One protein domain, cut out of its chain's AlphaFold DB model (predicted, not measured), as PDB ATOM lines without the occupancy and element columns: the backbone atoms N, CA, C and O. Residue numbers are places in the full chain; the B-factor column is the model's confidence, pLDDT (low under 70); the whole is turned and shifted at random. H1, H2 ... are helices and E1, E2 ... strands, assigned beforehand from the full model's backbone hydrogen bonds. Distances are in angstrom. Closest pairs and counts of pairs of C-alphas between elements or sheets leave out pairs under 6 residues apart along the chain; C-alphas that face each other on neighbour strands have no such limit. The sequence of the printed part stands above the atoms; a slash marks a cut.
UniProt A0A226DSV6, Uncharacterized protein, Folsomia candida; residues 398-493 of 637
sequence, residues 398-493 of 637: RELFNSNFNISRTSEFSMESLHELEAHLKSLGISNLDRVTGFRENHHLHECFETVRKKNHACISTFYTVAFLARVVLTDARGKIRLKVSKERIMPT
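Overview. This is residues 398 to 493 of the 637 residues of an uncharacterized protein of Folsomia candida (UniProt A0A226DSV6). A small sheet of three parallel strands, E2, E1 and E3, stands near the middle, with H3 over one edge strand, E3, while H2 lies off the sheet towards one end of the long axis and H3 and H4 lie towards the other. After H4 the printed part runs out to a loop around Arg 478, folds back past H4 as an unnamed stretch and ends on the side towards H2. The printed part has 96 residues, with four named helices and three named strands in the order H1 E1 H2 E2 H3 E3 H4; the class is mixed, helices and strands. The sheet order is E2 E1 E3, and the whole is compact, with a radius of gyration of the C-alphas of 13.3 A and spans of 41 by 27 by 24 A.

Arrangement. Start at H1, residues 398 to 402, which only grazes the sheet of E1, residues 406 to 409, E2, residues 436 to 438, and E3, residues 457 to 460. E1 is the inner strand. Beside E2, look for N 437 and O 407, 2.9 A apart, within hydrogen-bond range; these strands are parallel at 44 degrees. Beside E3, N 458 and O 406 are 2.8 A apart, also within range; E1 and E3 are parallel at 26 degrees. H2, residues 415 to 427, is not on the sheet, and H1 and H2 are only just apart, their closest C-alphas 8.1 A from each other. E1, H2 and E2 form a strand-helix-strand unit, two parallel neighbour strands with a helix between them in the chain, with a right-handed crossover. H3, residues 447 to 454, is on the sheet at a height of 8.2 A, over E3, and runs along the strands at 24 degrees on the local plane; the closest C-alphas of H3 and E3 are those of Cys 448 and Cys 459, 5.7 A apart. E2, H3 and E3 form a split unit, with E1 between the two strands in the sheet, and its crossover is right-handed too. H4, residues 463 to 473, is not on the sheet but touches H3 at a steep tilt of 55 degrees, the same way; their closest C-alphas, those of Phe 449 and Val 473, are 6.7 A apart. Every O i to N i+4 pair is within hydrogen-bond range in H1 and H2; the counts are 3 of 4 in H3 and 6 of 7 in H4.

Along the chain. Find C-alpha 398 at (-14.187, -38.308, -0.747), where H1 begins. E1 spans 10.5 A, H2 18.4 A from C-alpha 415 at (-13.844, -39.817, 20.593), H3 10.7 A and E3 10.1 A. H4 runs 15.2 A to C-alpha 473 at (-11.264, -62.250, 9.211).

Size, cuts and confidence. The two C-alphas farthest apart, those of Ser 427 and Arg 478, are 40.7 A from each other. The printed part has no cut and no long link between named elements; residues 474 to 493 hold no named element. The mean pLDDT of the printed part is 77.3, and it is under 70 at residues 438 to 445, 454 to 455, 476 to 482 and 490 to 493.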
ATOM      1  N   ARG A 398     -13.200 -39.029   0.068       86.44
ATOM      2  CA  ARG A 398     -14.187 -38.308  -0.747       86.44
ATOM      3  C   ARG A 398     -15.028 -39.253  -1.603       86.44
ATOM      4  O   ARG A 398     -16.250 -39.146  -1.592       86.44
ATOM      5  N   GLU A 399     -14.400 -40.199  -2.298       87.94
ATOM      6  CA  GLU A 399     -15.125 -41.224  -3.057       87.94
ATOM      7  C   GLU A 399     -15.991 -42.090  -2.142       87.94
ATOM      8  O   GLU A 399     -17.141 -42.367  -2.470       87.94
ATOM      9  N   LEU A 400     -15.477 -42.476  -0.971       88.00
ATOM     10  CA  LEU A 400     -16.205 -43.320  -0.029       88.00
ATOM     11  C   LEU A 400     -17.475 -42.633   0.489       88.00
ATOM     12  O   LEU A 400     -18.549 -43.228   0.450       88.00
ATOM     13  N   PHE A 401     -17.376 -41.379   0.928       87.06
ATOM     14  CA  PHE A 401     -18.511 -40.631   1.470       87.06
ATOM     15  C   PHE A 401     -19.509 -40.174   0.395       87.06
ATOM     16  O   PHE A 401     -20.679 -39.969   0.713       87.06
ATOM     17  N   ASN A 402     -19.085 -40.089  -0.870       87.31
ATOM     18  CA  ASN A 402     -19.975 -39.853  -2.011       87.31
ATOM     19  C   ASN A 402     -20.604 -41.142  -2.565       87.31
ATOM     20  O   ASN A 402     -21.586 -41.084  -3.299       87.31
ATOM     21  N   SER A 403     -20.051 -42.309  -2.230       85.81
ATOM     22  CA  SER A 403     -20.555 -43.602  -2.693       85.81
ATOM     23  C   SER A 403     -21.783 -44.081  -1.910       85.81
ATOM     24  O   SER A 403     -22.118 -43.556  -0.847       85.81
ATOM     25  N   ASN A 404     -22.413 -45.154  -2.395       85.94
ATOM     26  CA  ASN A 404     -23.530 -45.835  -1.727       85.94
ATOM     27  C   ASN A 404     -23.078 -46.865  -0.673       85.94
ATOM     28  O   ASN A 404     -23.876 -47.699  -0.248       85.94
ATOM     29  N   PHE A 405     -21.805 -46.846  -0.264       85.62
ATOM     30  CA  PHE A 405     -21.325 -47.736   0.791       85.62
ATOM     31  C   PHE A 405     -21.878 -47.303   2.152       85.62
ATOM     32  O   PHE A 405     -21.899 -46.117   2.496       85.62
ATOM     33  N   ASN A 406     -22.302 -48.281   2.949       86.75
ATOM     34  CA  ASN A 406     -22.552 -48.062   4.367       86.75
ATOM     35  C   ASN A 406     -21.208 -47.969   5.084       86.75
ATOM     36  O   ASN A 406     -20.307 -48.760   4.815       86.75
ATOM     37  N   ILE A 407     -21.056 -46.996   5.975       87.94
ATOM     38  CA  ILE A 407     -19.782 -46.740   6.641       87.94
ATOM     39  C   ILE A 407     -19.957 -47.063   8.118       87.94
ATOM     40  O   ILE A 407     -20.914 -46.620   8.755       87.94
ATOM     41  N   SER A 408     -19.034 -47.837   8.676       88.12
ATOM     42  CA  SER A 408     -18.969 -48.070  10.114       88.12
ATOM     43  C   SER A 408     -17.574 -47.859  10.665       88.12
ATOM     44  O   SER A 408     -16.600 -47.921   9.921       88.12
ATOM     45  N   ARG A 409     -17.468 -47.715  11.984       86.38
ATOM     46  CA  ARG A 409     -16.186 -47.649  12.696       86.38
ATOM     47  C   ARG A 409     -16.059 -48.709  13.785       86.38
ATOM     48  O   ARG A 409     -17.054 -49.064  14.414       86.38
ATOM     49  N   THR A 410     -14.839 -49.185  14.033       84.50
ATOM     50  CA  THR A 410     -14.546 -50.082  15.166       84.50
ATOM     51  C   THR A 410     -14.745 -49.385  16.515       84.50
ATOM     52  O   THR A 410     -14.612 -48.165  16.604       84.50
ATOM     53  N   SER A 411     -15.007 -50.155  17.574       78.94
ATOM     54  CA  SER A 411     -15.181 -49.643  18.945       78.94
ATOM     55  C   SER A 411     -13.921 -48.975  19.514       78.94
ATOM     56  O   SER A 411     -14.032 -47.998  20.240       78.94
ATOM     57  N   GLU A 412     -12.726 -49.414  19.103       74.31
ATOM     58  CA  GLU A 412     -11.425 -48.789  19.431       74.31
ATOM     59  C   GLU A 412     -11.251 -47.354  18.905       74.31
ATOM     60  O   GLU A 412     -10.264 -46.687  19.217       74.31
ATOM     61  N   PHE A 413     -12.164 -46.875  18.060       72.88
ATOM     62  CA  PHE A 413     -12.084 -45.530  17.515       72.88
ATOM     63  C   PHE A 413     -12.492 -44.522  18.599       72.88
ATOM     64  O   PHE A 413     -13.685 -44.315  18.837       72.88
ATOM     65  N   SER A 414     -11.490 -43.945  19.269       75.00
ATOM     66  CA  SER A 414     -11.671 -42.979  20.358       75.00
ATOM     67  C   SER A 414     -12.491 -41.756  19.918       75.00
ATOM     68  O   SER A 414     -12.548 -41.423  18.731       75.00
ATOM     69  N   MET A 415     -13.110 -41.059  20.878       77.88
ATOM     70  CA  MET A 415     -13.844 -39.817  20.593       77.88
ATOM     71  C   MET A 415     -12.929 -38.724  20.019       77.88
ATOM     72  O   MET A 415     -13.348 -37.988  19.132       77.88
ATOM     73  N   GLU A 416     -11.668 -38.663  20.454       79.06
ATOM     74  CA  GLU A 416     -10.664 -37.741  19.902       79.06
ATOM     75  C   GLU A 416     -10.405 -38.036  18.421       79.06
ATOM     76  O   GLU A 416     -10.528 -37.151  17.576       79.06
ATOM     77  N   SER A 417     -10.180 -39.310  18.081       78.12
ATOM     78  CA  SER A 417     -10.004 -39.744  16.689       78.12
ATOM     79  C   SER A 417     -11.236 -39.453  15.826       78.12
ATOM     80  O   SER A 417     -11.113 -39.236  14.620       78.12
ATOM     81  N   LEU A 418     -12.434 -39.447  16.422       79.38
ATOM     82  CA  LEU A 418     -13.676 -39.092  15.738       79.38
ATOM     83  C   LEU A 418     -13.771 -37.592  15.449       79.38
ATOM     84  O   LEU A 418     -14.118 -37.225  14.328       79.38
ATOM     85  N   HIS A 419     -13.410 -36.735  16.405       82.38
ATOM     86  CA  HIS A 419     -13.341 -35.288  16.180       82.38
ATOM     87  C   HIS A 419     -12.287 -34.910  15.136       82.38
ATOM     88  O   HIS A 419     -12.507 -34.019  14.317       82.38
ATOM     89  N   GLU A 420     -11.156 -35.605  15.111       82.31
ATOM     90  CA  GLU A 420     -10.123 -35.392  14.097       82.31
ATOM     91  C   GLU A 420     -10.558 -35.879  12.716       82.31
ATOM     92  O   GLU A 420     -10.340 -35.190  11.718       82.31
ATOM     93  N   LEU A 421     -11.226 -37.035  12.648       82.88
ATOM     94  CA  LEU A 421     -11.873 -37.498  11.424       82.88
ATOM     95  C   LEU A 421     -12.881 -36.462  10.926       82.88
ATOM     96  O   LEU A 421     -12.891 -36.145   9.740       82.88
ATOM     97  N   GLU A 422     -13.691 -35.898  11.816       85.19
ATOM     98  CA  GLU A 422     -14.635 -34.837  11.482       85.19
ATOM     99  C   GLU A 422     -13.937 -33.593  10.934       85.19
ATOM    100  O   GLU A 422     -14.338 -33.073   9.893       85.19
ATOM    101  N   ALA A 423     -12.866 -33.137  11.584       85.56
ATOM    102  CA  ALA A 423     -12.072 -32.011  11.109       85.56
ATOM    103  C   ALA A 423     -11.465 -32.291   9.723       85.56
ATOM    104  O   ALA A 423     -11.512 -31.434   8.835       85.56
ATOM    105  N   HIS A 424     -10.957 -33.506   9.501       84.06
ATOM    106  CA  HIS A 424     -10.413 -33.920   8.213       84.06
ATOM    107  C   HIS A 424     -11.495 -33.970   7.125       84.06
ATOM    108  O   HIS A 424     -11.306 -33.416   6.043       84.06
ATOM    109  N   LEU A 425     -12.662 -34.548   7.409       84.31
ATOM    110  CA  LEU A 425     -13.784 -34.595   6.467       84.31
ATOM    111  C   LEU A 425     -14.303 -33.194   6.131       84.31
ATOM    112  O   LEU A 425     -14.498 -32.890   4.953       84.31
ATOM    113  N   LYS A 426     -14.413 -32.303   7.125       85.94
ATOM    114  CA  LYS A 426     -14.744 -30.886   6.907       85.94
ATOM    115  C   LYS A 426     -13.728 -30.207   5.990       85.94
ATOM    116  O   LYS A 426     -14.132 -29.506   5.066       85.94
ATOM    117  N   SER A 427     -12.430 -30.470   6.173       86.31
ATOM    118  CA  SER A 427     -11.380 -29.943   5.284       86.31
ATOM    119  C   SER A 427     -11.515 -30.437   3.836       86.31
ATOM    120  O   SER A 427     -11.167 -29.726   2.897       86.31
ATOM    121  N   LEU A 428     -12.083 -31.630   3.641       83.50
ATOM    122  CA  LEU A 428     -12.362 -32.209   2.326       83.50
ATOM    123  C   LEU A 428     -13.699 -31.744   1.723       83.50
ATOM    124  O   LEU A 428     -14.005 -32.140   0.593       83.50
ATOM    125  N   GLY A 429     -14.467 -30.909   2.435       84.44
ATOM    126  CA  GLY A 429     -15.792 -30.428   2.029       84.44
ATOM    127  C   GLY A 429     -16.925 -31.427   2.287       84.44
ATOM    128  O   GLY A 429     -17.973 -31.335   1.656       84.44
ATOM    129  N   ILE A 430     -16.716 -32.404   3.172       84.75
ATOM    130  CA  ILE A 430     -17.671 -33.470   3.489       84.75
ATOM    131  C   ILE A 430     -18.285 -33.165   4.860       84.75
ATOM    132  O   ILE A 430     -17.602 -33.236   5.878       84.75
ATOM    133  N   SER A 431     -19.575 -32.822   4.896       73.06
ATOM    134  CA  SER A 431     -20.276 -32.429   6.131       73.06
ATOM    135  C   SER A 431     -20.991 -33.577   6.852       73.06
ATOM    136  O   SER A 431     -21.324 -33.441   8.023       73.06
ATOM    137  N   ASN A 432     -21.243 -34.704   6.179       72.06
ATOM    138  CA  ASN A 432     -22.190 -35.716   6.661       72.06
ATOM    139  C   ASN A 432     -21.493 -36.888   7.360       72.06
ATOM    140  O   ASN A 432     -21.319 -37.966   6.784       72.06
ATOM    141  N   LEU A 433     -21.135 -36.683   8.626       74.81
ATOM    142  CA  LEU A 433     -20.615 -37.742   9.497       74.81
ATOM    143  C   LEU A 433     -21.707 -38.690  10.008       74.81
ATOM    144  O   LEU A 433     -21.398 -39.808  10.409       74.81
ATOM    145  N   ASP A 434     -22.976 -38.296   9.886       75.25
ATOM    146  CA  ASP A 434     -24.152 -39.082  10.288       75.25
ATOM    147  C   ASP A 434     -24.242 -40.446   9.582       75.25
ATOM    148  O   ASP A 434     -24.892 -41.372  10.062       75.25
ATOM    149  N   ARG A 435     -23.549 -40.602   8.443       77.12
ATOM    150  CA  ARG A 435     -23.439 -41.879   7.720       77.12
ATOM    151  C   ARG A 435     -22.497 -42.887   8.388       77.12
ATOM    152  O   ARG A 435     -22.517 -44.058   8.005       77.12
ATOM    153  N   VAL A 436     -21.655 -42.460   9.331       80.94
ATOM    154  CA  VAL A 436     -20.682 -43.321  10.016       80.94
ATOM    155  C   VAL A 436     -21.329 -43.940  11.250       80.94
ATOM    156  O   VAL A 436     -21.447 -43.325  12.304       80.94
ATOM    157  N   THR A 437     -21.702 -45.208  11.136       78.25
ATOM    158  CA  THR A 437     -22.276 -45.969  12.251       78.25
ATOM    159  C   THR A 437     -21.179 -46.509  13.177       78.25
ATOM    160  O   THR A 437     -20.240 -47.183  12.751       78.25
ATOM    161  N   GLY A 438     -21.255 -46.205  14.472       67.62
ATOM    162  CA  GLY A 438     -20.367 -46.809  15.469       67.62
ATOM    163  C   GLY A 438     -20.867 -48.185  15.888       67.62
ATOM    164  O   GLY A 438     -22.033 -48.319  16.258       67.62
ATOM    165  N   PHE A 439     -19.994 -49.194  15.889       61.81
ATOM    166  CA  PHE A 439     -20.265 -50.399  16.675       61.81
ATOM    167  C   PHE A 439     -20.184 -50.040  18.167       61.81
ATOM    168  O   PHE A 439     -19.291 -49.296  18.577       61.81
ATOM    169  N   ARG A 440     -21.145 -50.519  18.971       58.91
ATOM    170  CA  ARG A 440     -21.167 -50.273  20.424       58.91
ATOM    171  C   ARG A 440     -19.925 -50.887  21.083       58.91
ATOM    172  O   ARG A 440     -19.412 -51.891  20.601       58.91
ATOM    173  N   GLU A 441     -19.473 -50.326  22.204       55.84
ATOM    174  CA  GLU A 441     -18.260 -50.773  22.922       55.84
ATOM    175  C   GLU A 441     -18.283 -52.263  23.317       55.84
ATOM    176  O   GLU A 441     -17.234 -52.895  23.381       55.84
ATOM    177  N   ASN A 442     -19.473 -52.853  23.479       53.78
ATOM    178  CA  ASN A 442     -19.650 -54.271  23.815       53.78
ATOM    179  C   ASN A 442     -19.610 -55.222  22.605       53.78
ATOM    180  O   ASN A 442     -19.883 -56.410  22.757       53.78
ATOM    181  N   HIS A 443     -19.376 -54.720  21.393       60.28
ATOM    182  CA  HIS A 443     -19.335 -55.536  20.179       60.28
ATOM    183  C   HIS A 443     -17.908 -55.977  19.875       60.28
ATOM    184  O   HIS A 443     -16.942 -55.239  20.092       60.28
ATOM    185  N   HIS A 444     -17.762 -57.209  19.385       65.81
ATOM    186  CA  HIS A 444     -16.447 -57.763  19.099       65.81
ATOM    187  C   HIS A 444     -15.784 -56.938  17.990       65.81
ATOM    188  O   HIS A 444     -16.399 -56.657  16.962       65.81
ATOM    189  N   LEU A 445     -14.499 -56.599  18.153       68.81
ATOM    190  CA  LEU A 445     -13.703 -55.830  17.178       68.81
ATOM    191  C   LEU A 445     -13.785 -56.383  15.742       68.81
ATOM    192  O   LEU A 445     -13.593 -55.659  14.765       68.81
ATOM    193  N   HIS A 446     -14.101 -57.671  15.617       76.56
ATOM    194  CA  HIS A 446     -14.280 -58.391  14.364       76.56
ATOM    195  C   HIS A 446     -15.559 -58.017  13.597       76.56
ATOM    196  O   HIS A 446     -15.558 -58.128  12.375       76.56
ATOM    197  N   GLU A 447     -16.621 -57.535  14.247       80.19
ATOM    198  CA  GLU A 447     -17.939 -57.333  13.617       80.19
ATOM    199  C   GLU A 447     -17.911 -56.311  12.472       80.19
ATOM    200  O   GLU A 447     -18.521 -56.513  11.418       80.19
ATOM    201  N   CYS A 448     -17.123 -55.244  12.624       83.75
ATOM    202  CA  CYS A 448     -16.907 -54.255  11.566       83.75
ATOM    203  C   CYS A 448     -16.258 -54.885  10.323       83.75
ATOM    204  O   CYS A 448     -16.620 -54.573   9.193       83.75
ATOM    205  N   PHE A 449     -15.347 -55.841  10.512       84.00
ATOM    206  CA  PHE A 449     -14.706 -56.559   9.409       84.00
ATOM    207  C   PHE A 449     -15.589 -57.685   8.855       84.00
ATOM    208  O   PHE A 449     -15.570 -57.957   7.656       84.00
ATOM    209  N   GLU A 450     -16.412 -58.323   9.684       79.44
ATOM    210  CA  GLU A 450     -17.378 -59.324   9.229       79.44
ATOM    211  C   GLU A 450     -18.507 -58.719   8.390       79.44
ATOM    212  O   GLU A 450     -18.969 -59.341   7.431       79.44
ATOM    213  N   THR A 451     -18.939 -57.499   8.712       80.12
ATOM    214  CA  THR A 451     -19.961 -56.776   7.940       80.12
ATOM    215  C   THR A 451     -19.449 -56.329   6.572       80.12
ATOM    216  O   THR A 451     -20.179 -56.480   5.592       80.12
ATOM    217  N   VAL A 452     -18.173 -55.921   6.466       80.56
ATOM    218  CA  VAL A 452     -17.484 -55.673   5.178       80.56
ATOM    219  C   VAL A 452     -17.537 -56.896   4.260       80.56
ATOM    220  O   VAL A 452     -17.663 -56.761   3.048       80.56
ATOM    221  N   ARG A 453     -17.494 -58.112   4.815       72.19
ATOM    222  CA  ARG A 453     -17.562 -59.346   4.018       72.19
ATOM    223  C   ARG A 453     -18.957 -59.621   3.441       72.19
ATOM    224  O   ARG A 453     -19.058 -60.328   2.442       72.19
ATOM    225  N   LYS A 454     -20.021 -59.134   4.085       67.94
ATOM    226  CA  LYS A 454     -21.411 -59.520   3.787       67.94
ATOM    227  C   LYS A 454     -22.189 -58.466   2.983       67.94
ATOM    228  O   LYS A 454     -23.254 -58.802   2.475       67.94
ATOM    229  N   LYS A 455     -21.728 -57.208   2.897       65.06
ATOM    230  CA  LYS A 455     -22.494 -56.070   2.336       65.06
ATOM    231  C   LYS A 455     -21.594 -55.042   1.626       65.06
ATOM    232  O   LYS A 455     -20.387 -55.049   1.838       65.06
ATOM    233  N   ASN A 456     -22.188 -54.124   0.844       79.94
ATOM    234  CA  ASN A 456     -21.542 -52.897   0.332       79.94
ATOM    235  C   ASN A 456     -21.207 -51.957   1.501       79.94
ATOM    236  O   ASN A 456     -21.885 -50.959   1.747       79.94
ATOM    237  N   HIS A 457     -20.202 -52.342   2.279       85.31
ATOM    238  CA  HIS A 457     -19.901 -51.762   3.575       85.31
ATOM    239  C   HIS A 457     -18.410 -51.463   3.697       85.31
ATOM    240  O   HIS A 457     -17.573 -52.245   3.248       85.31
ATOM    241  N   ALA A 458     -18.077 -50.332   4.307       87.88
ATOM    242  CA  ALA A 458     -16.720 -49.888   4.566       87.88
ATOM    243  C   ALA A 458     -16.500 -49.748   6.071       87.88
ATOM    244  O   ALA A 458     -17.292 -49.123   6.774       87.88
ATOM    245  N   CYS A 459     -15.405 -50.324   6.557       87.75
ATOM    246  CA  CYS A 459     -15.006 -50.232   7.953       87.75
ATOM    247  C   CYS A 459     -13.848 -49.238   8.100       87.75
ATOM    248  O   CYS A 459     -12.801 -49.397   7.472       87.75
ATOM    249  N   ILE A 460     -14.037 -48.232   8.947       87.56
ATOM    250  CA  ILE A 460     -13.011 -47.293   9.394       87.56
ATOM    251  C   ILE A 460     -12.433 -47.829  10.704       87.56
ATOM    252  O   ILE A 460     -13.151 -48.102  11.666       87.56
ATOM    253  N   SER A 461     -11.120 -48.005  10.746       85.31
ATOM    254  CA  SER A 461     -10.419 -48.486  11.932       85.31
ATOM    255  C   SER A 461      -8.980 -47.973  11.943       85.31
ATOM    256  O   SER A 461      -8.520 -47.368  10.971       85.31
ATOM    257  N   THR A 462      -8.268 -48.202  13.044       81.56
ATOM    258  CA  THR A 462      -6.846 -47.865  13.141       81.56
ATOM    259  C   THR A 462      -6.034 -48.761  12.202       81.56
ATOM    260  O   THR A 462      -6.409 -49.898  11.906       81.56
ATOM    261  N   PHE A 463      -4.897 -48.262  11.711       79.19
ATOM    262  CA  PHE A 463      -4.099 -48.985  10.715       79.19
ATOM    263  C   PHE A 463      -3.654 -50.373  11.199       79.19
ATOM    264  O   PHE A 463      -3.726 -51.339  10.443       79.19
ATOM    265  N   TYR A 464      -3.231 -50.485  12.460       76.25
ATOM    266  CA  TYR A 464      -2.792 -51.751  13.048       76.25
ATOM    267  C   TYR A 464      -3.947 -52.741  13.190       76.25
ATOM    268  O   TYR A 464      -3.803 -53.911  12.835       76.25
ATOM    269  N   THR A 465      -5.109 -52.254  13.624       79.12
ATOM    270  CA  THR A 465      -6.323 -53.058  13.748       79.12
ATOM    271  C   THR A 465      -6.788 -53.546  12.374       79.12
ATOM    272  O   THR A 465      -7.075 -54.731  12.222       79.12
ATOM    273  N   VAL A 466      -6.735 -52.711  11.327       80.00
ATOM    274  CA  VAL A 466      -6.963 -53.151   9.936       80.00
ATOM    275  C   VAL A 466      -5.932 -54.199   9.515       80.00
ATOM    276  O   VAL A 466      -6.310 -55.260   9.026       80.00
ATOM    277  N   ALA A 467      -4.638 -53.939   9.712       75.44
ATOM    278  CA  ALA A 467      -3.565 -54.836   9.289       75.44
ATOM    279  C   ALA A 467      -3.665 -56.225   9.946       75.44
ATOM    280  O   ALA A 467      -3.365 -57.236   9.305       75.44
ATOM    281  N   PHE A 468      -4.107 -56.281  11.201       80.38
ATOM    282  CA  PHE A 468      -4.288 -57.514  11.955       80.38
ATOM    283  C   PHE A 468      -5.641 -58.179  11.658       80.38
ATOM    284  O   PHE A 468      -5.688 -59.306  11.160       80.38
ATOM    285  N   LEU A 469      -6.758 -57.491  11.913       80.56
ATOM    286  CA  LEU A 469      -8.098 -58.080  11.843       80.56
ATOM    287  C   LEU A 469      -8.524 -58.396  10.415       80.56
ATOM    288  O   LEU A 469      -9.164 -59.423  10.199       80.56
ATOM    289  N   ALA A 470      -8.103 -57.611   9.419       77.19
ATOM    290  CA  ALA A 470      -8.346 -57.982   8.030       77.19
ATOM    291  C   ALA A 470      -7.647 -59.296   7.666       77.19
ATOM    292  O   ALA A 470      -8.211 -60.120   6.950       77.19
ATOM    293  N   ARG A 471      -6.437 -59.539   8.179       77.12
ATOM    294  CA  ARG A 471      -5.719 -60.796   7.926       77.12
ATOM    295  C   ARG A 471      -6.332 -61.980   8.658       77.12
ATOM    296  O   ARG A 471      -6.234 -63.099   8.161       77.12
ATOM    297  N   VAL A 472      -6.982 -61.763   9.793       78.88
ATOM    298  CA  VAL A 472      -7.676 -62.838  10.509       78.88
ATOM    299  C   VAL A 472      -9.032 -63.141   9.861       78.88
ATOM    300  O   VAL A 472      -9.309 -64.292   9.539       78.88
ATOM    301  N   VAL A 473      -9.849 -62.114   9.609       75.81
ATOM    302  CA  VAL A 473     -11.264 -62.250   9.211       75.81
ATOM    303  C   VAL A 473     -11.450 -62.313   7.687       75.81
ATOM    304  O   VAL A 473     -12.262 -63.091   7.180       75.81
ATOM    305  N   LEU A 474     -10.697 -61.507   6.930       76.19
ATOM    306  CA  LEU A 474     -10.869 -61.325   5.479       76.19
ATOM    307  C   LEU A 474      -9.890 -62.153   4.632       76.19
ATOM    308  O   LEU A 474      -9.907 -62.067   3.400       76.19
ATOM    309  N   THR A 475      -9.060 -62.986   5.262       76.44
ATOM    310  CA  THR A 475      -8.228 -63.958   4.544       76.44
ATOM    311  C   THR A 475      -9.088 -65.122   4.060       76.44
ATOM    312  O   THR A 475      -9.801 -65.758   4.836       76.44
ATOM    313  N   ASP A 476      -9.039 -65.388   2.758       68.31
ATOM    314  CA  ASP A 476      -9.707 -66.516   2.109       68.31
ATOM    315  C   ASP A 476      -9.059 -67.861   2.511       68.31
ATOM    316  O   ASP A 476      -7.930 -67.891   3.004       68.31
ATOM    317  N   ALA A 477      -9.713 -68.994   2.246       67.25
ATOM    318  CA  ALA A 477      -9.165 -70.333   2.503       67.25
ATOM    319  C   ALA A 477      -7.820 -70.566   1.781       67.25
ATOM    320  O   ALA A 477      -6.915 -71.221   2.303       67.25
ATOM    321  N   ARG A 478      -7.652 -69.938   0.607       66.00
ATOM    322  CA  ARG A 478      -6.406 -69.917  -0.186       66.00
ATOM    323  C   ARG A 478      -5.337 -68.971   0.371       66.00
ATOM    324  O   ARG A 478      -4.241 -68.886  -0.174       66.00
ATOM    325  N   GLY A 479      -5.640 -68.231   1.436       62.84
ATOM    326  CA  GLY A 479      -4.694 -67.328   2.073       62.84
ATOM    327  C   GLY A 479      -4.536 -65.961   1.414       62.84
ATOM    328  O   GLY A 479      -3.617 -65.235   1.790       62.84
ATOM    329  N   LYS A 480      -5.389 -65.623   0.438       68.94
ATOM    330  CA  LYS A 480      -5.446 -64.294  -0.183       68.94
ATOM    331  C   LYS A 480      -6.344 -63.379   0.648       68.94
ATOM    332  O   LYS A 480      -7.446 -63.776   1.018       68.94
ATOM    333  N   ILE A 481      -5.880 -62.167   0.932       68.50
ATOM    334  CA  ILE A 481      -6.649 -61.159   1.669       68.50
ATOM    335  C   ILE A 481      -7.604 -60.487   0.680       68.50
ATOM    336  O   ILE A 481      -7.153 -59.911  -0.309       68.50
ATOM    337  N   ARG A 482      -8.914 -60.560   0.929       69.31
ATOM    338  CA  ARG A 482      -9.931 -59.870   0.119       69.31
ATOM    339  C   ARG A 482     -10.257 -58.509   0.736       69.31
ATOM    340  O   ARG A 482     -11.320 -58.327   1.317       69.31
ATOM    341  N   LEU A 483      -9.313 -57.574   0.651       75.00
ATOM    342  CA  LEU A 483      -9.478 -56.206   1.142       75.00
ATOM    343  C   LEU A 483      -8.796 -55.222   0.189       75.00
ATOM    344  O   LEU A 483      -7.646 -55.433  -0.193       75.00
ATOM    345  N   LYS A 484      -9.475 -54.116  -0.127       76.31
ATOM    346  CA  LYS A 484      -8.835 -52.903  -0.648       76.31
ATOM    347  C   LYS A 484      -8.716 -51.925   0.515       76.31
ATOM    348  O   LYS A 484      -9.723 -51.475   1.050       76.31
ATOM    349  N   VAL A 485      -7.487 -51.657   0.946       78.38
ATOM    350  CA  VAL A 485      -7.209 -50.628   1.956       78.38
ATOM    351  C   VAL A 485      -7.146 -49.285   1.236       78.38
ATOM    352  O   VAL A 485      -6.477 -49.183   0.204       78.38
ATOM    353  N   SER A 486      -7.835 -48.269   1.763       78.75
ATOM    354  CA  SER A 486      -7.711 -46.895   1.264       78.75
ATOM    355  C   SER A 486      -6.247 -46.447   1.309       78.75
ATOM    356  O   SER A 486      -5.515 -46.766   2.250       78.75
ATOM    357  N   LYS A 487      -5.804 -45.715   0.282       77.69
ATOM    358  CA  LYS A 487      -4.457 -45.119   0.288       77.69
ATOM    359  C   LYS A 487      -4.384 -43.941   1.256       77.69
ATOM    360  O   LYS A 487      -3.310 -43.644   1.776       77.69
ATOM    361  N   GLU A 488      -5.520 -43.293   1.494       77.94
ATOM    362  CA  GLU A 488      -5.629 -42.163   2.400       77.94
ATOM    363  C   GLU A 488      -5.672 -42.635   3.851       77.94
ATOM    364  O   GLU A 488      -6.360 -43.593   4.212       77.94
ATOM    365  N   ARG A 489      -4.923 -41.933   4.699       76.50
ATOM    366  CA  ARG A 489      -4.904 -42.136   6.145       76.50
ATOM    367  C   ARG A 489      -5.289 -40.817   6.791       76.50
ATOM    368  O   ARG A 489      -4.670 -39.802   6.497       76.50
ATOM    369  N   ILE A 490      -6.283 -40.857   7.675       67.69
ATOM    370  CA  ILE A 490      -6.758 -39.679   8.419       67.69
ATOM    371  C   ILE A 490      -5.666 -39.181   9.376       67.69
ATOM    372  O   ILE A 490      -5.530 -37.984   9.593       67.69
ATOM    373  N   MET A 491      -4.841 -40.101   9.892       64.44
ATOM    374  CA  MET A 491      -3.710 -39.779  10.750       64.44
ATOM    375  C   MET A 491      -2.540 -40.757  10.600       64.44
ATOM    376  O   MET A 491      -2.751 -41.963  10.425       64.44
ATOM    377  N   PRO A 492      -1.293 -40.285  10.778       61.84
ATOM    378  CA  PRO A 492      -0.225 -41.140  11.260       61.84
ATOM    379  C   PRO A 492      -0.499 -41.446  12.739       61.84
ATOM    380  O   PRO A 492      -0.139 -40.679  13.624       61.84
ATOM    381  N   THR A 493      -1.166 -42.563  13.028       62.44
ATOM    382  CA  THR A 493      -1.227 -43.082  14.400       62.44
ATOM    383  C   THR A 493       0.180 -43.498  14.821       62.44
ATOM    384  O   THR A 493       0.681 -44.542  14.384       62.44
TER     385      THR A 493